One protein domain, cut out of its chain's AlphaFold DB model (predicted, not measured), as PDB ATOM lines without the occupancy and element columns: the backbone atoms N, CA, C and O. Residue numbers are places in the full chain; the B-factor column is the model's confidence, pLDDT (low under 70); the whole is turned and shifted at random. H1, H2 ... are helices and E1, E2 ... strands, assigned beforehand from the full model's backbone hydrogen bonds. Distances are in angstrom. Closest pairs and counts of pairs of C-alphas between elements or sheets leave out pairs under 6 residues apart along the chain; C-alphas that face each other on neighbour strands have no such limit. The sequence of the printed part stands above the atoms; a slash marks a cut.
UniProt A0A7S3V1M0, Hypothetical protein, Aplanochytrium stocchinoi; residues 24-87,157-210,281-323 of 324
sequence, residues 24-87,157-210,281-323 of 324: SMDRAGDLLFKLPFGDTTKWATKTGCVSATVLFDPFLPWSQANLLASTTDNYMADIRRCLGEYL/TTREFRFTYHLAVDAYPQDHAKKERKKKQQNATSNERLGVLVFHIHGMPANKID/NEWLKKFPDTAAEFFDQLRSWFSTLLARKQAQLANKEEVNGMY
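Overview. This is residues 24 to 87, 157 to 210 and 281 to 323 of the 324 residues of the protein "Hypothetical protein" of Aplanochytrium stocchinoi (UniProt A0A7S3V1M0). A twisted wall of four strands has long H4 over E1 and E2 and shorter H1 over E3, while H2 packs where E2 bends. Beyond the sheet, residues 318 to 323 stick out. The 161 printed residues include four named strands and four named helices, E1 E2 H1 E3 H2 E4 H3 H4; the sheet, E1 - E2 - E4 - E3, is antiparallel and the class mixed. The whole is only just compact, close to loose: radius of gyration of the C-alphas 18.0 A, spans 50 by 39 by 34 A.

Arrangement. Start at E1, residues 37 to 45, a hairpin with E2, residues 48 to 62; N 41 and O 52 are 2.8 A apart. E2 bends by 98 degrees at residue 59. Next come E4, residues 193 to 205 (N 53 and O 200, 2.8 A), and E3, residues 161 to 168 (N 165 and O 199, 2.8 A). Two layers, helices on one face of the sheet, hold H1, residues 75 to 87, H2, residues 174 to 184, and H4, residues 291 to 321. Closest C-alphas are Ile 79 and Tyr 165, 6.8 A, for H1 and E3, and Phe 59 and Ala 177, 5.7 A, for E2 and H2. H1 and H4 only just touch, with 3 pairs of C-alphas within 8 A, closest Met 76 and Arg 299, 6.8 A. H3, residues 206 to 210, only grazes the sheet. In H1, H2 and H4 every O i to N i+4 pair is within hydrogen-bond range; H3 has 0 of 1, and 1 of 2 for i+3.

Along the chain. Find C-alpha 37 at (-30.059, -27.702, 3.516), where E1 begins; E2 spans 33.6 A and E4 37.8 A. H4 runs 44.8 A to C-alpha 321 at (-46.441, -42.472, 7.888).

Size, cuts and confidence. C-alphas 87 and 157 are 10.9 A apart across one cut, 210 and 281 22.1 A across the other. E2 to H1 is a long link. Residues 184 to 191, 206 to 210, 281 to 284 and 317 to 323 have pLDDT under 70.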
ATOM      1  N   SER A  24     -28.910 -37.513  13.606       86.75
ATOM      2  CA  SER A  24     -30.166 -37.962  14.204       86.75
ATOM      3  C   SER A  24     -30.969 -38.847  13.249       86.75
ATOM      4  O   SER A  24     -31.010 -38.624  12.034       86.75
ATOM      5  N   MET A  25     -31.597 -39.873  13.820       84.00
ATOM      6  CA  MET A  25     -32.424 -40.843  13.112       84.00
ATOM      7  C   MET A  25     -33.879 -40.729  13.564       84.00
ATOM      8  O   MET A  25     -34.164 -40.330  14.695       84.00
ATOM      9  N   ASP A  26     -34.794 -41.081  12.674       81.00
ATOM     10  CA  ASP A  26     -36.208 -41.232  12.969       81.00
ATOM     11  C   ASP A  26     -36.486 -42.524  13.769       81.00
ATOM     12  O   ASP A  26     -35.589 -43.300  14.117       81.00
ATOM     13  N   ARG A  27     -37.767 -42.791  14.051       79.00
ATOM     14  CA  ARG A  27     -38.191 -44.025  14.742       79.00
ATOM     15  C   ARG A  27     -37.963 -45.299  13.918       79.00
ATOM     16  O   ARG A  27     -37.947 -46.382  14.498       79.00
ATOM     17  N   ALA A  28     -37.833 -45.187  12.599       78.31
ATOM     18  CA  ALA A  28     -37.558 -46.297  11.694       78.31
ATOM     19  C   ALA A  28     -36.048 -46.590  11.553       78.31
ATOM     20  O   ALA A  28     -35.685 -47.579  10.915       78.31
ATOM     21  N   GLY A  29     -35.179 -45.783  12.175       77.94
ATOM     22  CA  GLY A  29     -33.721 -45.894  12.072       77.94
ATOM     23  C   GLY A  29     -33.143 -45.231  10.818       77.94
ATOM     24  O   GLY A  29     -31.993 -45.473  10.453       77.94
ATOM     25  N   ASP A  30     -33.938 -44.408  10.147       80.25
ATOM     26  CA  ASP A  30     -33.589 -43.655   8.957       80.25
ATOM     27  C   ASP A  30     -33.059 -42.266   9.348       80.25
ATOM     28  O   ASP A  30     -33.586 -41.611  10.237       80.25
ATOM     29  N   LEU A  31     -32.013 -41.774   8.678       84.12
ATOM     30  CA  LEU A  31     -31.447 -40.447   8.975       84.12
ATOM     31  C   LEU A  31     -32.468 -39.321   8.781       84.12
ATOM     32  O   LEU A  31     -33.120 -39.289   7.752       84.12
ATOM     33  N   LEU A  32     -32.535 -38.326   9.663       83.81
ATOM     34  CA  LEU A  32     -33.399 -37.160   9.432       83.81
ATOM     35  C   LEU A  32     -32.816 -36.247   8.341       83.81
ATOM     36  O   LEU A  32     -33.477 -35.887   7.364       83.81
ATOM     37  N   PHE A  33     -31.531 -35.909   8.450       87.31
ATOM     38  CA  PHE A  33     -30.854 -34.987   7.533       87.31
ATOM     39  C   PHE A  33     -30.286 -35.707   6.299       87.31
ATOM     40  O   PHE A  33     -29.074 -35.769   6.104       87.31
ATOM     41  N   LYS A  34     -31.163 -36.268   5.453       85.38
ATOM     42  CA  LYS A  34     -30.787 -37.018   4.229       85.38
ATOM     43  C   LYS A  34     -30.422 -36.139   3.031       85.38
ATOM     44  O   LYS A  34     -29.849 -36.637   2.065       85.38
ATOM     45  N   LEU A  35     -30.820 -34.868   3.050       84.81
ATOM     46  CA  LEU A  35     -30.694 -33.942   1.926       84.81
ATOM     47  C   LEU A  35     -29.962 -32.661   2.347       84.81
ATOM     48  O   LEU A  35     -30.066 -32.269   3.512       84.81
ATOM     49  N   PRO A  36     -29.272 -31.994   1.403       87.00
ATOM     50  CA  PRO A  36     -28.669 -30.697   1.640       87.00
ATOM     51  C   PRO A  36     -29.688 -29.679   2.134       87.00
ATOM     52  O   PRO A  36     -30.821 -29.623   1.645       87.00
ATOM     53  N   PHE A  37     -29.273 -28.844   3.078       87.12
ATOM     54  CA  PHE A  37     -30.059 -27.702   3.516       87.12
ATOM     55  C   PHE A  37     -29.150 -26.549   3.918       87.12
ATOM     56  O   PHE A  37     -27.993 -26.740   4.284       87.12
ATOM     57  N   GLY A  38     -29.704 -25.346   3.898       85.69
ATOM     58  CA  GLY A  38     -29.026 -24.162   4.385       85.69
ATOM     59  C   GLY A  38     -30.010 -23.051   4.697       85.69
ATOM     60  O   GLY A  38     -31.213 -23.189   4.461       85.69
ATOM     61  N   ASP A  39     -29.482 -21.980   5.266       84.94
ATOM     62  CA  ASP A  39     -30.203 -20.734   5.511       84.94
ATOM     63  C   ASP A  39     -29.202 -19.571   5.522       84.94
ATOM     64  O   ASP A  39     -27.997 -19.777   5.710       84.94
ATOM     65  N   THR A  40     -29.693 -18.350   5.330       86.12
ATOM     66  CA  THR A  40     -28.888 -17.127   5.397       86.12
ATOM     67  C   THR A  40     -29.523 -16.115   6.337       86.12
ATOM     68  O   THR A  40     -30.733 -15.937   6.375       86.12
ATOM     69  N   THR A  41     -28.691 -15.401   7.084       84.88
ATOM     70  CA  THR A  41     -29.089 -14.268   7.923       84.88
ATOM     71  C   THR A  41     -28.203 -13.066   7.610       84.88
ATOM     72  O   THR A  41     -27.052 -13.220   7.200       84.88
ATOM     73  N   LYS A  42     -28.741 -11.855   7.785       87.81
ATOM     74  CA  LYS A  42     -28.066 -10.589   7.471       87.81
ATOM     75  C   LYS A  42     -28.195  -9.616   8.646       87.81
ATOM     76  O   LYS A  42     -29.269  -9.487   9.236       87.81
ATOM     77  N   TRP A  43     -27.114  -8.906   8.946       86.75
ATOM     78  CA  TRP A  43     -27.052  -7.827   9.929       86.75
ATOM     79  C   TRP A  43     -26.616  -6.527   9.255       86.75
ATOM     80  O   TRP A  43     -25.631  -6.504   8.519       86.75
ATOM     81  N   ALA A  44     -27.328  -5.438   9.530       84.75
ATOM     82  CA  ALA A  44     -26.940  -4.091   9.134       84.75
ATOM     83  C   ALA A  44     -25.818  -3.583  10.034       84.75
ATOM     84  O   ALA A  44     -26.006  -3.476  11.248       84.75
ATOM     85  N   THR A  45     -24.684  -3.218   9.450       84.81
ATOM     86  CA  THR A  45     -23.603  -2.532  10.160       84.81
ATOM     87  C   THR A  45     -23.685  -1.031   9.900       84.81
ATOM     88  O   THR A  45     -24.410  -0.569   9.021       84.81
ATOM     89  N   LYS A  46     -22.905  -0.238  10.643       78.00
ATOM     90  CA  LYS A  46     -22.827   1.219  10.428       78.00
ATOM     91  C   LYS A  46     -22.372   1.595   9.018       78.00
ATOM     92  O   LYS A  46     -22.675   2.688   8.558       78.00
ATOM     93  N   THR A  47     -21.613   0.719   8.360       81.25
ATOM     94  CA  THR A  47     -20.980   1.016   7.071       81.25
ATOM     95  C   THR A  47     -21.398   0.064   5.956       81.25
ATOM     96  O   THR A  47     -20.843   0.163   4.866       81.25
ATOM     97  N   GLY A  48     -22.359  -0.838   6.186       84.31
ATOM     98  CA  GLY A  48     -22.749  -1.870   5.226       84.31
ATOM     99  C   GLY A  48     -23.595  -2.987   5.838       84.31
ATOM    100  O   GLY A  48     -24.481  -2.737   6.654       84.31
ATOM    101  N   CYS A  49     -23.335  -4.231   5.440       87.25
ATOM    102  CA  CYS A  49     -23.999  -5.404   5.997       87.25
ATOM    103  C   CYS A  49     -23.049  -6.594   6.141       87.25
ATOM    104  O   CYS A  49     -22.155  -6.798   5.322       87.25
ATOM    105  N   VAL A  50     -23.302  -7.421   7.149       89.56
ATOM    106  CA  VAL A  50     -22.665  -8.727   7.320       89.56
ATOM    107  C   VAL A  50     -23.722  -9.791   7.086       89.56
ATOM    108  O   VAL A  50     -24.782  -9.748   7.706       89.56
ATOM    109  N   SER A  51     -23.460 -10.748   6.204       89.50
ATOM    110  CA  SER A  51     -24.314 -11.915   6.007       89.50
ATOM    111  C   SER A  51     -23.605 -13.178   6.467       89.50
ATOM    112  O   SER A  51     -22.418 -13.360   6.198       89.50
ATOM    113  N   ALA A  52     -24.337 -14.070   7.120       89.94
ATOM    114  CA  ALA A  52     -23.878 -15.416   7.410       89.94
ATOM    115  C   ALA A  52     -24.806 -16.414   6.730       89.94
ATOM    116  O   ALA A  52     -26.020 -16.378   6.922       89.94
ATOM    117  N   THR A  53     -24.217 -17.305   5.951       89.25
ATOM    118  CA  THR A  53     -24.884 -18.425   5.304       89.25
ATOM    119  C   THR A  53     -24.347 -19.698   5.925       89.25
ATOM    120  O   THR A  53     -23.136 -19.860   6.077       89.25
ATOM    121  N   VAL A  54     -25.246 -20.599   6.292       90.00
ATOM    122  CA  VAL A  54     -24.888 -21.929   6.773       90.00
ATOM    123  C   VAL A  54     -25.467 -22.965   5.837       90.00
ATOM    124  O   VAL A  54     -26.599 -22.826   5.374       90.00
ATOM    125  N   LEU A  55     -24.685 -23.996   5.556       90.50
ATOM    126  CA  LEU A  55     -25.059 -25.043   4.634       90.50
ATOM    127  C   LEU A  55     -24.523 -26.386   5.106       90.50
ATOM    128  O   LEU A  55     -23.325 -26.547   5.296       90.50
ATOM    129  N   PHE A  56     -25.407 -27.358   5.266       90.38
ATOM    130  CA  PHE A  56     -25.029 -28.745   5.467       90.38
ATOM    131  C   PHE A  56     -25.254 -29.522   4.176       90.38
ATOM    132  O   PHE A  56     -26.365 -29.530   3.642       90.38
ATOM    133  N   ASP A  57     -24.211 -30.200   3.701       87.50
ATOM    134  CA  ASP A  57     -24.298 -31.139   2.590       87.50
ATOM    135  C   ASP A  57     -23.853 -32.543   3.040       87.50
ATOM    136  O   ASP A  57     -22.659 -32.768   3.283       87.50
ATOM    137  N   PRO A  58     -24.781 -33.517   3.106       87.75
ATOM    138  CA  PRO A  58     -24.455 -34.898   3.445       87.75
ATOM    139  C   PRO A  58     -23.630 -35.618   2.366       87.75
ATOM    140  O   PRO A  58     -23.111 -36.705   2.610       87.75
ATOM    141  N   PHE A  59     -23.510 -35.045   1.165       86.19
ATOM    142  CA  PHE A  59     -22.833 -35.639   0.014       86.19
ATOM    143  C   PHE A  59     -21.478 -34.999  -0.297       86.19
ATOM    144  O   PHE A  59     -20.739 -35.540  -1.132       86.19
ATOM    145  N   LEU A  60     -21.137 -33.888   0.364       85.62
ATOM    146  CA  LEU A  60     -19.862 -33.215   0.153       85.62
ATOM    147  C   LEU A  60     -18.736 -34.078   0.726       85.62
ATOM    148  O   LEU A  60     -18.813 -34.470   1.895       85.62
ATOM    149  N   PRO A  61     -17.701 -34.402  -0.067       85.12
ATOM    150  CA  PRO A  61     -16.579 -35.166   0.432       85.12
ATOM    151  C   PRO A  61     -15.685 -34.305   1.321       85.12
ATOM    152  O   PRO A  61     -15.430 -33.137   1.025       85.12
ATOM    153  N   TRP A  62     -15.151 -34.916   2.370       85.88
ATOM    154  CA  TRP A  62     -14.138 -34.323   3.228       85.88
ATOM    155  C   TRP A  62     -12.885 -35.191   3.300       85.88
ATOM    156  O   TRP A  62     -12.879 -36.382   2.979       85.88
ATOM    157  N   SER A  63     -11.791 -34.553   3.698       79.81
ATOM    158  CA  SER A  63     -10.456 -35.136   3.787       79.81
ATOM    159  C   SER A  63      -9.873 -34.930   5.183       79.81
ATOM    160  O   SER A  63     -10.429 -34.202   5.997       79.81
ATOM    161  N   GLN A  64      -8.703 -35.511   5.449       75.31
ATOM    162  CA  GLN A  64      -7.985 -35.292   6.712       75.31
ATOM    163  C   GLN A  64      -7.604 -33.823   6.966       75.31
ATOM    164  O   GLN A  64      -7.280 -33.478   8.093       75.31
ATOM    165  N   ALA A  65      -7.634 -32.963   5.942       77.81
ATOM    166  CA  ALA A  65      -7.384 -31.533   6.100       77.81
ATOM    167  C   ALA A  65      -8.591 -30.763   6.670       77.81
ATOM    168  O   ALA A  65      -8.453 -29.595   7.022       77.81
ATOM    169  N   ASN A  66      -9.775 -31.380   6.727       83.44
ATOM    170  CA  ASN A  66     -10.961 -30.771   7.316       83.44
ATOM    171  C   ASN A  66     -10.943 -30.918   8.839       83.44
ATOM    172  O   ASN A  66     -10.538 -31.955   9.363       83.44
ATOM    173  N   LEU A  67     -11.446 -29.901   9.536       85.31
ATOM    174  CA  LEU A  67     -11.700 -29.997  10.967       85.31
ATOM    175  C   LEU A  67     -12.867 -30.960  11.220       85.31
ATOM    176  O   LEU A  67     -13.852 -30.923  10.481       85.31
ATOM    177  N   LEU A  68     -12.754 -31.815  12.237       87.69
ATOM    178  CA  LEU A  68     -13.765 -32.826  12.553       87.69
ATOM    179  C   LEU A  68     -14.664 -32.342  13.688       87.69
ATOM    180  O   LEU A  68     -14.159 -31.901  14.719       87.69
ATOM    181  N   ALA A  69     -15.978 -32.497  13.523       86.94
ATOM    182  CA  ALA A  69     -16.972 -32.160  14.537       86.94
ATOM    183  C   ALA A  69     -16.697 -32.871  15.872       86.94
ATOM    184  O   ALA A  69     -16.745 -32.225  16.912       86.94
ATOM    185  N   SER A  70     -16.293 -34.147  15.841       84.38
ATOM    186  CA  SER A  70     -15.942 -34.926  17.039       84.38
ATOM    187  C   SER A  70     -14.750 -34.394  17.841       84.38
ATOM    188  O   SER A  70     -14.588 -34.747  19.006       84.38
ATOM    189  N   THR A  71     -13.898 -33.568  17.229       83.38
ATOM    190  CA  THR A  71     -12.716 -32.972  17.875       83.38
ATOM    191  C   THR A  71     -12.904 -31.497  18.217       83.38
ATOM    192  O   THR A  71     -11.981 -30.859  18.719       83.38
ATOM    193  N   THR A  72     -14.076 -30.939  17.908       81.81
ATOM    194  CA  THR A  72     -14.364 -29.513  18.028       81.81
ATOM    195  C   THR A  72     -15.437 -29.281  19.081       81.81
ATOM    196  O   THR A  72     -16.626 -29.214  18.778       81.81
ATOM    197  N   ASP A  73     -14.999 -29.081  20.322       73.00
ATOM    198  CA  ASP A  73     -15.890 -28.855  21.467       73.00
ATOM    199  C   ASP A  73     -16.711 -27.557  21.332       73.00
ATOM    200  O   ASP A  73     -17.845 -27.464  21.801       73.00
ATOM    201  N   ASN A  74     -16.144 -26.528  20.688       83.75
ATOM    202  CA  ASN A  74     -16.794 -25.231  20.500       83.75
ATOM    203  C   ASN A  74     -16.502 -24.638  19.115       83.75
ATOM    204  O   ASN A  74     -15.662 -23.752  18.945       83.75
ATOM    205  N   TYR A  75     -17.257 -25.099  18.118       84.81
ATOM    206  CA  TYR A  75     -17.111 -24.652  16.732       84.81
ATOM    207  C   TYR A  75     -17.341 -23.143  16.552       84.81
ATOM    208  O   TYR A  75     -16.770 -22.553  15.644       84.81
ATOM    209  N   MET A  76     -18.132 -22.489  17.411       88.31
ATOM    210  CA  MET A  76     -18.348 -21.037  17.337       88.31
ATOM    211  C   MET A  76     -17.130 -20.246  17.818       88.31
ATOM    212  O   MET A  76     -16.771 -19.247  17.196       88.31
ATOM    213  N   ALA A  77     -16.460 -20.709  18.878       85.44
ATOM    214  CA  ALA A  77     -15.188 -20.132  19.305       85.44
ATOM    215  C   ALA A  77     -14.099 -20.331  18.240       85.44
ATOM    216  O   ALA A  77     -13.332 -19.408  17.976       85.44
ATOM    217  N   ASP A  78     -14.080 -21.489  17.574       86.12
ATOM    218  CA  ASP A  78     -13.156 -21.740  16.465       86.12
ATOM    219  C   ASP A  78     -13.437 -20.853  15.251       86.12
ATOM    220  O   ASP A  78     -12.508 -20.249  14.717       86.12
ATOM    221  N   ILE A  79     -14.704 -20.690  14.851       89.06
ATOM    222  CA  ILE A  79     -15.093 -19.750  13.790       89.06
ATOM    223  C   ILE A  79     -14.640 -18.332  14.153       89.06
ATOM    224  O   ILE A  79     -14.054 -17.652  13.312       89.06
ATOM    225  N   ARG A  80     -14.871 -17.889  15.396       89.62
ATOM    226  CA  ARG A  80     -14.439 -16.569  15.875       89.62
ATOM    227  C   ARG A  80     -12.927 -16.406  15.794       89.62
ATOM    228  O   ARG A  80     -12.469 -15.402  15.260       89.62
ATOM    229  N   ARG A  81     -12.167 -17.391  16.274       85.94
ATOM    230  CA  ARG A  81     -10.699 -17.392  16.222       85.94
ATOM    231  C   ARG A  81     -10.191 -17.335  14.784       85.94
ATOM    232  O   ARG A  81      -9.407 -16.453  14.455       85.94
ATOM    233  N   CYS A  82     -10.669 -18.225  13.915       87.56
ATOM    234  CA  CYS A  82     -10.248 -18.272  12.515       87.56
ATOM    235  C   CYS A  82     -10.644 -17.003  11.747       87.56
ATOM    236  O   CYS A  82      -9.894 -16.551  10.883       87.56
ATOM    237  N   LEU A  83     -11.801 -16.406  12.054       87.50
ATOM    238  CA  LEU A  83     -12.185 -15.117  11.482       87.50
ATOM    239  C   LEU A  83     -11.300 -13.983  12.023       87.50
ATOM    240  O   LEU A  83     -10.915 -13.104  11.256       87.50
ATOM    241  N   GLY A  84     -10.946 -14.020  13.309       86.25
ATOM    242  CA  GLY A  84      -9.990 -13.107  13.937       86.25
ATOM    243  C   GLY A  84      -8.637 -13.126  13.240       86.25
ATOM    244  O   GLY A  84      -8.199 -12.094  12.745       86.25
ATOM    245  N   GLU A  85      -8.046 -14.310  13.081       84.56
ATOM    246  CA  GLU A  85      -6.798 -14.517  12.330       84.56
ATOM    247  C   GLU A  85      -6.896 -14.046  10.872       84.56
ATOM    248  O   GLU A  85      -5.916 -13.579  10.294       84.56
ATOM    249  N   TYR A  86      -8.078 -14.152  10.262       84.94
ATOM    250  CA  TYR A  86      -8.296 -13.722   8.884       84.94
ATOM    251  C   TYR A  86      -8.434 -12.198   8.733       84.94
ATOM    252  O   TYR A  86      -8.010 -11.639   7.719       84.94
ATOM    253  N   LEU A  87      -9.053 -11.523   9.704       85.81
ATOM    254  CA  LEU A  87      -9.431 -10.110   9.598       85.81
ATOM    255  C   LEU A  87      -8.510  -9.154  10.352       85.81
ATOM    256  O   LEU A  87      -8.334  -8.010   9.919       85.81
ATOM    257  N   THR A 157     -17.324  -4.922  11.049       87.00
ATOM    258  CA  THR A 157     -18.308  -3.876  10.741       87.00
ATOM    259  C   THR A 157     -17.912  -2.948   9.602       87.00
ATOM    260  O   THR A 157     -18.809  -2.327   9.022       87.00
ATOM    261  N   THR A 158     -16.615  -2.833   9.292       84.12
ATOM    262  CA  THR A 158     -16.080  -1.835   8.346       84.12
ATOM    263  C   THR A 158     -15.407  -2.413   7.108       84.12
ATOM    264  O   THR A 158     -15.370  -1.744   6.073       84.12
ATOM    265  N   ARG A 159     -14.851  -3.627   7.182       84.25
ATOM    266  CA  ARG A 159     -14.075  -4.201   6.078       84.25
ATOM    267  C   ARG A 159     -14.950  -5.055   5.177       84.25
ATOM    268  O   ARG A 159     -15.902  -5.697   5.607       84.25
ATOM    269  N   GLU A 160     -14.572  -5.095   3.907       88.44
ATOM    270  CA  GLU A 160     -15.074  -6.101   2.982       88.44
ATOM    271  C   GLU A 160     -14.288  -7.390   3.190       88.44
ATOM    272  O   GLU A 160     -13.054  -7.385   3.148       88.44
ATOM    273  N   PHE A 161     -14.986  -8.495   3.421       89.00
ATOM    274  CA  PHE A 161     -14.330  -9.776   3.633       89.00
ATOM    275  C   PHE A 161     -15.235 -10.940   3.283       89.00
ATOM    276  O   PHE A 161     -16.441 -10.881   3.485       89.00
ATOM    277  N   ARG A 162     -14.629 -12.034   2.824       88.31
ATOM    278  CA  ARG A 162     -15.283 -13.325   2.594       88.31
ATOM    279  C   ARG A 162     -14.539 -14.381   3.376       88.31
ATOM    280  O   ARG A 162     -13.336 -14.537   3.177       88.31
ATOM    281  N   PHE A 163     -15.249 -15.085   4.239       91.12
ATOM    282  CA  PHE A 163     -14.700 -16.104   5.112       91.12
ATOM    283  C   PHE A 163     -15.524 -17.381   4.985       91.12
ATOM    284  O   PHE A 163     -16.751 -17.337   4.911       91.12
ATOM    285  N   THR A 164     -14.849 -18.525   4.938       89.12
ATOM    286  CA  THR A 164     -15.501 -19.829   4.833       89.12
ATOM    287  C   THR A 164     -14.863 -20.795   5.810       89.12
ATOM    288  O   THR A 164     -13.641 -20.925   5.852       89.12
ATOM    289  N   TYR A 165     -15.703 -21.484   6.566       90.31
ATOM    290  CA  TYR A 165     -15.307 -22.458   7.564       90.31
ATOM    291  C   TYR A 165     -16.003 -23.787   7.283       90.31
ATOM    292  O   TYR A 165     -17.221 -23.828   7.107       90.31
ATOM    293  N   HIS A 166     -15.223 -24.864   7.216       90.31
ATOM    294  CA  HIS A 166     -15.709 -26.209   6.918       90.31
ATOM    295  C   HIS A 166     -15.529 -27.110   8.135       90.31
ATOM    296  O   HIS A 166     -14.402 -27.326   8.578       90.31
ATOM    297  N   LEU A 167     -16.627 -27.694   8.600       90.62
ATOM    298  CA  LEU A 167     -16.651 -28.688   9.663       90.62
ATOM    299  C   LEU A 167     -17.141 -30.019   9.089       90.62
ATOM    300  O   LEU A 167     -18.268 -30.122   8.608       90.62
ATOM    301  N   ALA A 168     -16.289 -31.038   9.105       91.44
ATOM    302  CA  ALA A 168     -16.648 -32.383   8.684       91.44
ATOM    303  C   ALA A 168     -17.390 -33.108   9.811       91.44
ATOM    304  O   ALA A 168     -16.900 -33.168  10.938       91.44
ATOM    305  N   VAL A 169     -18.548 -33.689   9.500       91.12
ATOM    306  CA  VAL A 169     -19.312 -34.510  10.447       91.12
ATOM    307  C   VAL A 169     -18.843 -35.948  10.278       91.12
ATOM    308  O   VAL A 169     -19.328 -36.694   9.430       91.12
ATOM    309  N   ASP A 170     -17.831 -36.332  11.046       88.00
ATOM    310  CA  ASP A 170     -17.124 -37.597  10.871       88.00
ATOM    311  C   ASP A 170     -17.946 -38.827  11.263       88.00
ATOM    312  O   ASP A 170     -17.761 -39.895  10.676       88.00
ATOM    313  N   ALA A 171     -18.912 -38.660  12.168       88.12
ATOM    314  CA  ALA A 171     -19.884 -39.696  12.506       88.12
ATOM    315  C   ALA A 171     -21.032 -39.832  11.484       88.12
ATOM    316  O   ALA A 171     -21.892 -40.699  11.645       88.12
ATOM    317  N   TYR A 172     -21.084 -38.999  10.434       88.69
ATOM    318  CA  TYR A 172     -22.198 -39.034   9.487       88.69
ATOM    319  C   TYR A 172     -22.278 -40.391   8.759       88.69
ATOM    320  O   TYR A 172     -21.257 -40.857   8.236       88.69
ATOM    321  N   PRO A 173     -23.452 -41.055   8.685       85.44
ATOM    322  CA  PRO A 173     -23.515 -42.397   8.112       85.44
ATOM    323  C   PRO A 173     -23.214 -42.428   6.611       85.44
ATOM    324  O   PRO A 173     -23.913 -41.858   5.769       85.44
ATOM    325  N   GLN A 174     -22.162 -43.165   6.267       84.31
ATOM    326  CA  GLN A 174     -21.576 -43.156   4.929       84.31
ATOM    327  C   GLN A 174     -22.366 -43.996   3.919       84.31
ATOM    328  O   GLN A 174     -22.383 -43.676   2.731       84.31
ATOM    329  N   ASP A 175     -23.044 -45.055   4.365       79.00
ATOM    330  CA  ASP A 175     -23.740 -45.983   3.468       79.00
ATOM    331  C   ASP A 175     -24.934 -45.331   2.770       79.00
ATOM    332  O   ASP A 175     -25.141 -45.528   1.570       79.00
ATOM    333  N   HIS A 176     -25.697 -44.519   3.503       72.31
ATOM    334  CA  HIS A 176     -26.810 -43.758   2.945       72.31
ATOM    335  C   HIS A 176     -26.298 -42.674   1.982       72.31
ATOM    336  O   HIS A 176     -26.724 -42.605   0.826       72.31
ATOM    337  N   ALA A 177     -25.309 -41.892   2.423       72.69
ATOM    338  CA  ALA A 177     -24.715 -40.809   1.644       72.69
ATOM    339  C   ALA A 177     -24.118 -41.290   0.308       72.69
ATOM    340  O   ALA A 177     -24.365 -40.704  -0.749       72.69
ATOM    341  N   LYS A 178     -23.378 -42.407   0.325       77.25
ATOM    342  CA  LYS A 178     -22.756 -42.993  -0.872       77.25
ATOM    343  C   LYS A 178     -23.782 -43.545  -1.857       77.25
ATOM    344  O   LYS A 178     -23.582 -43.412  -3.065       77.25
ATOM    345  N   LYS A 179     -24.869 -44.164  -1.376       77.75
ATOM    346  CA  LYS A 179     -25.949 -44.680  -2.239       77.75
ATOM    347  C   LYS A 179     -26.634 -43.547  -3.000       77.75
ATOM    348  O   LYS A 179     -26.762 -43.633  -4.220       77.75
ATOM    349  N   GLU A 180     -27.019 -42.480  -2.308       73.69
ATOM    350  CA  GLU A 180     -27.676 -41.325  -2.931       73.69
ATOM    351  C   GLU A 180     -26.738 -40.564  -3.876       73.69
ATOM    352  O   GLU A 180     -27.128 -40.212  -4.993       73.69
ATOM    353  N   ARG A 181     -25.460 -40.400  -3.510       71.06
ATOM    354  CA  ARG A 181     -24.484 -39.767  -4.401       71.06
ATOM    355  C   ARG A 181     -24.220 -40.586  -5.664       71.06
ATOM    356  O   ARG A 181     -24.151 -39.990  -6.728       71.06
ATOM    357  N   LYS A 182     -24.147 -41.923  -5.596       73.56
ATOM    358  CA  LYS A 182     -24.016 -42.783  -6.794       73.56
ATOM    359  C   LYS A 182     -25.217 -42.680  -7.737       73.56
ATOM    360  O   LYS A 182     -25.034 -42.754  -8.948       73.56
ATOM    361  N   LYS A 183     -26.431 -42.488  -7.205       71.62
ATOM    362  CA  LYS A 183     -27.623 -42.225  -8.031       71.62
ATOM    363  C   LYS A 183     -27.518 -40.887  -8.768       71.62
ATOM    364  O   LYS A 183     -27.928 -40.802  -9.919       71.62
ATOM    365  N   LYS A 184     -26.971 -39.854  -8.114       66.81
ATOM    366  CA  LYS A 184     -26.824 -38.505  -8.689       66.81
ATOM    367  C   LYS A 184     -25.568 -38.321  -9.552       66.81
ATOM    368  O   LYS A 184     -25.581 -37.513 -10.472       66.81
ATOM    369  N   GLN A 185     -24.483 -39.037  -9.267       63.56
ATOM    370  CA  GLN A 185     -23.179 -38.901  -9.917       63.56
ATOM    371  C   GLN A 185     -22.565 -40.284 -10.176       63.56
ATOM    372  O   GLN A 185     -22.151 -40.983  -9.251       63.56
ATOM    373  N   GLN A 186     -22.451 -40.654 -11.457       56.25
ATOM    374  CA  GLN A 186     -21.944 -41.963 -11.900       56.25
ATOM    375  C   GLN A 186     -20.457 -42.223 -11.561       56.25
ATOM    376  O   GLN A 186     -20.034 -43.374 -11.580       56.25
ATOM    377  N   ASN A 187     -19.682 -41.197 -11.178       58.31
ATOM    378  CA  ASN A 187     -18.227 -41.286 -10.958       58.31
ATOM    379  C   ASN A 187     -17.789 -41.223  -9.478       58.31
ATOM    380  O   ASN A 187     -16.645 -40.882  -9.191       58.31
ATOM    381  N   ALA A 188     -18.671 -41.511  -8.516       60.16
ATOM    382  CA  ALA A 188     -18.328 -41.412  -7.092       60.16
ATOM    383  C   ALA A 188     -17.380 -42.538  -6.627       60.16
ATOM    384  O   ALA A 188     -17.708 -43.727  -6.712       60.16
ATOM    385  N   THR A 189     -16.222 -42.167  -6.073       61.91
ATOM    386  CA  THR A 189     -15.224 -43.106  -5.546       61.91
ATOM    387  C   THR A 189     -15.698 -43.785  -4.253       61.91
ATOM    388  O   THR A 189     -16.234 -43.152  -3.348       61.91
ATOM    389  N   SER A 190     -15.477 -45.100  -4.134       60.53
ATOM    390  CA  SER A 190     -16.009 -45.944  -3.042       60.53
ATOM    391  C   SER A 190     -15.523 -45.568  -1.626       60.53
ATOM    392  O   SER A 190     -16.213 -45.848  -0.641       60.53
ATOM    393  N   ASN A 191     -14.358 -44.922  -1.509       69.56
ATOM    394  CA  ASN A 191     -13.688 -44.654  -0.228       69.56
ATOM    395  C   ASN A 191     -13.843 -43.219   0.294       69.56
ATOM    396  O   ASN A 191     -13.243 -42.883   1.311       69.56
ATOM    397  N   GLU A 192     -14.641 -42.376  -0.356       78.00
ATOM    398  CA  GLU A 192     -14.837 -41.001   0.113       78.00
ATOM    399  C   GLU A 192     -15.617 -40.964   1.432       78.00
ATOM    400  O   GLU A 192     -16.573 -41.723   1.616       78.00
ATOM    401  N   ARG A 193     -15.194 -40.084   2.345       85.69
ATOM    402  CA  ARG A 193     -15.957 -39.729   3.543       85.69
ATOM    403  C   ARG A 193     -16.783 -38.488   3.237       85.69
ATOM    404  O   ARG A 193     -16.261 -37.557   2.631       85.69
ATOM    405  N   LEU A 194     -18.056 -38.511   3.605       87.44
ATOM    406  CA  LEU A 194     -19.061 -37.518   3.229       87.44
ATOM    407  C   LEU A 194     -19.687 -36.868   4.466       87.44
ATOM    408  O   LEU A 194     -19.660 -37.465   5.544       87.44
ATOM    409  N   GLY A 195     -20.257 -35.677   4.287       89.31
ATOM    410  CA  GLY A 195     -20.956 -34.926   5.329       89.31
ATOM    411  C   GLY A 195     -20.144 -33.731   5.806       89.31
ATOM    412  O   GLY A 195     -19.234 -33.873   6.624       89.31
ATOM    413  N   VAL A 196     -20.469 -32.545   5.292       90.69
ATOM    414  CA  VAL A 196     -19.780 -31.296   5.645       90.69
ATOM    415  C   VAL A 196     -20.788 -30.207   5.959       90.69
ATOM    416  O   VAL A 196     -21.735 -29.972   5.209       90.69
ATOM    417  N   LEU A 197     -20.537 -29.512   7.060       91.00
ATOM    418  CA  LEU A 197     -21.175 -28.262   7.416       91.00
ATOM    419  C   LEU A 197     -20.261 -27.095   7.027       91.00
ATOM    420  O   LEU A 197     -19.082 -27.055   7.376       91.00
ATOM    421  N   VAL A 198     -20.817 -26.139   6.302       90.38
ATOM    422  CA  VAL A 198     -20.135 -24.971   5.758       90.38
ATOM    423  C   VAL A 198     -20.751 -23.722   6.370       90.38
ATOM    424  O   VAL A 198     -21.952 -23.495   6.243       90.38
ATOM    425  N   PHE A 199     -19.925 -22.894   7.001       91.88
ATOM    426  CA  PHE A 199     -20.279 -21.530   7.384       91.88
ATOM    427  C   PHE A 199     -19.584 -20.558   6.441       91.88
ATOM    428  O   PHE A 199     -18.363 -20.577   6.309       91.88
ATOM    429  N   HIS A 200     -20.356 -19.688   5.805       91.25
ATOM    430  CA  HIS A 200     -19.861 -18.631   4.941       91.25
ATOM    431  C   HIS A 200     -20.268 -17.275   5.519       91.25
ATOM    432  O   HIS A 200     -21.454 -16.966   5.600       91.25
ATOM    433  N   ILE A 201     -19.290 -16.464   5.929       92.12
ATOM    434  CA  ILE A 201     -19.511 -15.127   6.493       92.12
ATOM    435  C   ILE A 201     -18.954 -14.094   5.517       92.12
ATOM    436  O   ILE A 201     -17.805 -14.187   5.085       92.12
ATOM    437  N   HIS A 202     -19.775 -13.112   5.167       90.19
ATOM    438  CA  HIS A 202     -19.456 -12.099   4.172       90.19
ATOM    439  C   HIS A 202     -19.775 -10.704   4.707       90.19
ATOM    440  O   HIS A 202     -20.921 -10.422   5.044       90.19
ATOM    441  N   GLY A 203     -18.769  -9.834   4.774       88.94
ATOM    442  CA  GLY A 203     -18.931  -8.405   5.030       88.94
ATOM    443  C   GLY A 203     -18.938  -7.626   3.719       88.94
ATOM    444  O   GLY A 203     -17.996  -7.742   2.933       88.94
ATOM    445  N   MET A 204     -19.983  -6.830   3.485       83.50
ATOM    446  CA  MET A 204     -20.115  -5.947   2.324       83.50
ATOM    447  C   MET A 204     -20.282  -4.489   2.767       83.50
ATOM    448  O   MET A 204     -21.197  -4.203   3.540       83.50
ATOM    449  N   PRO A 205     -19.469  -3.547   2.256       76.62
ATOM    450  CA  PRO A 205     -19.652  -2.125   2.524       76.62
ATOM    451  C   PRO A 205     -20.854  -1.554   1.752       76.62
ATOM    452  O   PRO A 205     -21.148  -1.973   0.630       76.62
ATOM    453  N   ALA A 206     -21.512  -0.543   2.322       67.19
ATOM    454  CA  ALA A 206     -22.732   0.099   1.825       67.19
ATOM    455  C   ALA A 206     -22.594   0.582   0.376       67.19
ATOM    456  O   ALA A 206     -23.484   0.367  -0.440       67.19
ATOM    457  N   ASN A 207     -21.423   1.116   0.022       59.97
ATOM    458  CA  ASN A 207     -21.134   1.646  -1.315       59.97
ATOM    459  C   ASN A 207     -21.136   0.577  -2.430       59.97
ATOM    460  O   ASN A 207     -21.058   0.924  -3.607       59.97
ATOM    461  N   LYS A 208     -21.176  -0.719  -2.085       55.53
ATOM    462  CA  LYS A 208     -21.248  -1.842  -3.036       55.53
ATOM    463  C   LYS A 208     -22.614  -2.539  -3.067       55.53
ATOM    464  O   LYS A 208     -22.814  -3.396  -3.927       55.53
ATOM    465  N   ILE A 209     -23.551  -2.159  -2.195       57.25
ATOM    466  CA  ILE A 209     -24.901  -2.751  -2.151       57.25
ATOM    467  C   ILE A 209     -25.682  -2.442  -3.450       57.25
ATOM    468  O   ILE A 209     -26.510  -3.243  -3.883       57.25
ATOM    469  N   ASP A 210     -25.309  -1.378  -4.169       45.34
ATOM    470  CA  ASP A 210     -26.015  -0.884  -5.362       45.34
ATOM    471  C   ASP A 210     -25.746  -1.610  -6.694       45.34
ATOM    472  O   ASP A 210     -26.260  -1.179  -7.728       45.34
ATOM    473  N   ASN A 281     -38.422 -14.311   8.017       40.16
ATOM    474  CA  ASN A 281     -37.747 -13.246   8.773       40.16
ATOM    475  C   ASN A 281     -36.449 -12.703   8.143       40.16
ATOM    476  O   ASN A 281     -35.417 -12.640   8.810       40.16
ATOM    477  N   GLU A 282     -36.533 -12.148   6.927       43.94
ATOM    478  CA  GLU A 282     -35.642 -11.056   6.495       43.94
ATOM    479  C   GLU A 282     -35.937  -9.775   7.305       43.94
ATOM    480  O   GLU A 282     -36.379  -8.753   6.788       43.94
ATOM    481  N   TRP A 283     -35.719  -9.820   8.618       46.75
ATOM    482  CA  TRP A 283     -35.530  -8.600   9.389       46.75
ATOM    483  C   TRP A 283     -34.042  -8.318   9.330       46.75
ATOM    484  O   TRP A 283     -33.250  -9.083   9.875       46.75
ATOM    485  N   LEU A 284     -33.659  -7.247   8.639       56.56
ATOM    486  CA  LEU A 284     -32.305  -6.719   8.692       56.56
ATOM    487  C   LEU A 284     -31.992  -6.416  10.171       56.56
ATOM    488  O   LEU A 284     -32.444  -5.411  10.723       56.56
ATOM    489  N   LYS A 285     -31.308  -7.339  10.855       73.12
ATOM    490  CA  LYS A 285     -31.013  -7.196  12.285       73.12
ATOM    491  C   LYS A 285     -29.992  -6.081  12.441       73.12
ATOM    492  O   LYS A 285     -29.080  -5.966  11.625       73.12
ATOM    493  N   LYS A 286     -30.102  -5.268  13.488       79.19
ATOM    494  CA  LYS A 286     -28.991  -4.374  13.836       79.19
ATOM    495  C   LYS A 286     -27.788  -5.232  14.206       79.19
ATOM    496  O   LYS A 286     -27.945  -6.217  14.930       79.19
ATOM    497  N   PHE A 287     -26.620  -4.889  13.674       84.62
ATOM    498  CA  PHE A 287     -25.382  -5.523  14.102       84.62
ATOM    499  C   PHE A 287     -25.189  -5.274  15.611       84.62
ATOM    500  O   PHE A 287     -25.468  -4.153  16.050       84.62
ATOM    501  N   PRO A 288     -24.787  -6.288  16.396       87.00
ATOM    502  CA  PRO A 288     -24.611  -6.145  17.844       87.00
ATOM    503  C   PRO A 288     -23.483  -5.179  18.208       87.00
ATOM    504  O   PRO A 288     -22.688  -4.795  17.352       87.00
ATOM    505  N   ASP A 289     -23.394  -4.785  19.477       83.62
ATOM    506  CA  ASP A 289     -22.403  -3.782  19.879       83.62
ATOM    507  C   ASP A 289     -20.980  -4.363  19.903       83.62
ATOM    508  O   ASP A 289     -20.005  -3.633  19.696       83.62
ATOM    509  N   THR A 290     -20.857  -5.681  20.098       86.94
ATOM    510  CA  THR A 290     -19.581  -6.407  20.177       86.94
ATOM    511  C   THR A 290     -19.520  -7.600  19.220       86.94
ATOM    512  O   THR A 290     -20.545  -8.135  18.784       86.94
ATOM    513  N   ALA A 291     -18.303  -8.060  18.902       87.19
ATOM    514  CA  ALA A 291     -18.119  -9.252  18.079       87.19
ATOM    515  C   ALA A 291     -18.561 -10.515  18.838       87.19
ATOM    516  O   ALA A 291     -19.143 -11.417  18.239       87.19
ATOM    517  N   ALA A 292     -18.358 -10.566  20.156       87.06
ATOM    518  CA  ALA A 292     -18.852 -11.627  21.027       87.06
ATOM    519  C   ALA A 292     -20.373 -11.810  20.894       87.06
ATOM    520  O   ALA A 292     -20.828 -12.909  20.577       87.06
ATOM    521  N   GLU A 293     -21.145 -10.726  21.017       88.00
ATOM    522  CA  GLU A 293     -22.601 -10.767  20.841       88.00
ATOM    523  C   GLU A 293     -23.011 -11.178  19.421       88.00
ATOM    524  O   GLU A 293     -24.004 -11.883  19.238       88.00
ATOM    525  N   PHE A 294     -22.249 -10.770  18.402       90.81
ATOM    526  CA  PHE A 294     -22.458 -11.242  17.032       90.81
ATOM    527  C   PHE A 294     -22.340 -12.766  16.926       90.81
ATOM    528  O   PHE A 294     -23.227 -13.403  16.351       90.81
ATOM    529  N   PHE A 295     -21.307 -13.371  17.517       90.88
ATOM    530  CA  PHE A 295     -21.149 -14.828  17.510       90.88
ATOM    531  C   PHE A 295     -22.202 -15.548  18.358       90.88
ATOM    532  O   PHE A 295     -22.669 -16.616  17.956       90.88
ATOM    533  N   ASP A 296     -22.656 -14.954  19.460       88.50
ATOM    534  CA  ASP A 296     -23.765 -15.496  20.253       88.50
ATOM    535  C   ASP A 296     -25.085 -15.476  19.468       88.50
ATOM    536  O   ASP A 296     -25.833 -16.460  19.455       88.50
ATOM    537  N   GLN A 297     -25.358 -14.394  18.733       89.44
ATOM    538  CA  GLN A 297     -26.516 -14.321  17.843       89.44
ATOM    539  C   GLN A 297     -26.408 -15.289  16.663       89.44
ATOM    540  O   GLN A 297     -27.412 -15.902  16.292       89.44
ATOM    541  N   LEU A 298     -25.215 -15.450  16.081       89.25
ATOM    542  CA  LEU A 298     -24.955 -16.421  15.019       89.25
ATOM    543  C   LEU A 298     -25.215 -17.849  15.512       89.25
ATOM    544  O   LEU A 298     -25.897 -18.624  14.839       89.25
ATOM    545  N   ARG A 299     -24.730 -18.178  16.716       89.56
ATOM    546  CA  ARG A 299     -24.975 -19.460  17.382       89.56
ATOM    547  C   ARG A 299     -26.461 -19.692  17.613       89.56
ATOM    548  O   ARG A 299     -26.983 -20.720  17.192       89.56
ATOM    549  N   SER A 300     -27.144 -18.732  18.231       86.88
ATOM    550  CA  SER A 300     -28.576 -18.817  18.526       86.88
ATOM    551  C   SER A 300     -29.415 -19.005  17.255       86.88
ATOM    552  O   SER A 300     -30.291 -19.875  17.198       86.88
ATOM    553  N   TRP A 301     -29.101 -18.256  16.192       89.12
ATOM    554  CA  TRP A 301     -29.747 -18.409  14.888       89.12
ATOM    555  C   TRP A 301     -29.553 -19.814  14.313       89.12
ATOM    556  O   TRP A 301     -30.528 -20.445  13.905       89.12
ATOM    557  N   PHE A 302     -28.323 -20.323  14.320       89.31
ATOM    558  CA  PHE A 302     -28.025 -21.648  13.792       89.31
ATOM    559  C   PHE A 302     -28.692 -22.772  14.600       89.31
ATOM    560  O   PHE A 302     -29.304 -23.665  14.016       89.31
ATOM    561  N   SER A 303     -28.663 -22.712  15.934       87.25
ATOM    562  CA  SER A 303     -29.373 -23.681  16.783       87.25
ATOM    563  C   SER A 303     -30.883 -23.664  16.518       87.25
ATOM    564  O   SER A 303     -31.502 -24.719  16.385       87.25
ATOM    565  N   THR A 304     -31.470 -22.476  16.349       84.94
ATOM    566  CA  THR A 304     -32.889 -22.327  15.987       84.94
ATOM    567  C   THR A 304     -33.186 -22.915  14.606       84.94
ATOM    568  O   THR A 304     -34.215 -23.566  14.415       84.94
ATOM    569  N   LEU A 305     -32.286 -22.722  13.636       86.06
ATOM    570  CA  LEU A 305     -32.399 -23.323  12.310       86.06
ATOM    571  C   LEU A 305     -32.420 -24.852  12.393       86.06
ATOM    572  O   LEU A 305     -33.308 -25.462  11.795       86.06
ATOM    573  N   LEU A 306     -31.480 -25.456  13.126       86.31
ATOM    574  CA  LEU A 306     -31.411 -26.908  13.299       86.31
ATOM    575  C   LEU A 306     -32.683 -27.454  13.947       86.31
ATOM    576  O   LEU A 306     -33.312 -28.340  13.373       86.31
ATOM    577  N   ALA A 307     -33.120 -26.868  15.065       85.44
ATOM    578  CA  ALA A 307     -34.338 -27.282  15.758       85.44
ATOM    579  C   ALA A 307     -35.576 -27.182  14.851       85.44
ATOM    580  O   ALA A 307     -36.381 -28.111  14.765       85.44
ATOM    581  N   ARG A 308     -35.706 -26.081  14.094       83.25
ATOM    582  CA  ARG A 308     -36.797 -25.895  13.127       83.25
ATOM    583  C   ARG A 308     -36.752 -26.945  12.022       83.25
ATOM    584  O   ARG A 308     -37.796 -27.477  11.655       83.25
ATOM    585  N   LYS A 309     -35.573 -27.230  11.461       84.44
ATOM    586  CA  LYS A 309     -35.425 -28.232  10.396       84.44
ATOM    587  C   LYS A 309     -35.717 -29.637  10.908       84.44
ATOM    588  O   LYS A 309     -36.458 -30.354  10.245       84.44
ATOM    589  N   GLN A 310     -35.235 -29.986  12.094       84.81
ATOM    590  CA  GLN A 310     -35.529 -31.261  12.741       84.81
ATOM    591  C   GLN A 310     -37.038 -31.435  12.966       84.81
ATOM    592  O   GLN A 310     -37.600 -32.445  12.553       84.81
ATOM    593  N   ALA A 311     -37.721 -30.419  13.506       82.44
ATOM    594  CA  ALA A 311     -39.174 -30.444  13.690       82.44
ATOM    595  C   ALA A 311     -39.943 -30.543  12.358       82.44
ATOM    596  O   ALA A 311     -40.905 -31.298  12.242       82.44
ATOM    597  N   GLN A 312     -39.514 -29.812  11.321       81.94
ATOM    598  CA  GLN A 312     -40.125 -29.890   9.987       81.94
ATOM    599  C   GLN A 312     -39.982 -31.278   9.356       81.94
ATOM    600  O   GLN A 312     -40.902 -31.729   8.672       81.94
ATOM    601  N   LEU A 313     -38.832 -31.927   9.539       80.25
ATOM    602  CA  LEU A 313     -38.568 -33.261   9.007       80.25
ATOM    603  C   LEU A 313     -39.370 -34.321   9.769       80.25
ATOM    604  O   LEU A 313     -40.080 -35.090   9.126       80.25
ATOM    605  N   ALA A 314     -39.384 -34.260  11.104       75.31
ATOM    606  CA  ALA A 314     -40.196 -35.144  11.940       75.31
ATOM    607  C   ALA A 314     -41.697 -35.055  11.595       75.31
ATOM    608  O   ALA A 314     -42.353 -36.073  11.381       75.31
ATOM    609  N   ASN A 315     -42.236 -33.841  11.428       75.88
ATOM    610  CA  ASN A 315     -43.647 -33.647  11.071       75.88
ATOM    611  C   ASN A 315     -43.985 -34.175   9.666       75.88
ATOM    612  O   ASN A 315     -45.071 -34.708   9.446       75.88
ATOM    613  N   LYS A 316     -43.079 -34.026   8.688       72.31
ATOM    614  CA  LYS A 316     -43.286 -34.573   7.334       72.31
ATOM    615  C   LYS A 316     -43.336 -36.101   7.342       72.31
ATOM    616  O   LYS A 316     -44.063 -36.682   6.539       72.31
ATOM    617  N   GLU A 317     -42.580 -36.741   8.223       65.69
ATOM    618  CA  GLU A 317     -42.576 -38.195   8.375       65.69
ATOM    619  C   GLU A 317     -43.823 -38.708   9.089       65.69
ATOM    620  O   GLU A 317     -44.394 -39.691   8.627       65.69
ATOM    621  N   GLU A 318     -44.314 -38.024  10.126       61.75
ATOM    622  CA  GLU A 318     -45.583 -38.392  10.774       61.75
ATOM    623  C   GLU A 318     -46.760 -38.324   9.796       61.75
ATOM    624  O   GLU A 318     -47.559 -39.257   9.717       61.75
ATOM    625  N   VAL A 319     -46.825 -37.263   8.984       62.06
ATOM    626  CA  VAL A 319     -47.865 -37.119   7.959       62.06
ATOM    627  C   VAL A 319     -47.739 -38.219   6.903       62.06
ATOM    628  O   VAL A 319     -48.729 -38.869   6.590       62.06
ATOM    629  N   ASN A 320     -46.538 -38.495   6.386       58.97
ATOM    630  CA  ASN A 320     -46.339 -39.539   5.373       58.97
ATOM    631  C   ASN A 320     -46.513 -40.969   5.917       58.97
ATOM    632  O   ASN A 320     -46.914 -41.858   5.166       58.97
ATOM    633  N   GLY A 321     -46.224 -41.201   7.198       54.66
ATOM    634  CA  GLY A 321     -46.441 -42.472   7.888       54.66
ATOM    635  C   GLY A 321     -47.916 -42.752   8.175       54.66
ATOM    636  O   GLY A 321     -48.313 -43.910   8.192       54.66
ATOM    637  N   MET A 322     -48.744 -41.711   8.316       47.41
ATOM    638  CA  MET A 322     -50.202 -41.836   8.440       47.41
ATOM    639  C   MET A 322     -50.895 -42.286   7.141       47.41
ATOM    640  O   MET A 322     -52.032 -42.753   7.189       47.41
ATOM    641  N   TYR A 323     -50.229 -42.144   5.991       44.44
ATOM    642  CA  TYR A 323     -50.740 -42.530   4.668       44.44
ATOM    643  C   TYR A 323     -50.134 -43.840   4.121       44.44
ATOM    644  O   TYR A 323     -50.315 -44.136   2.937       44.44
TER     645      TYR A 323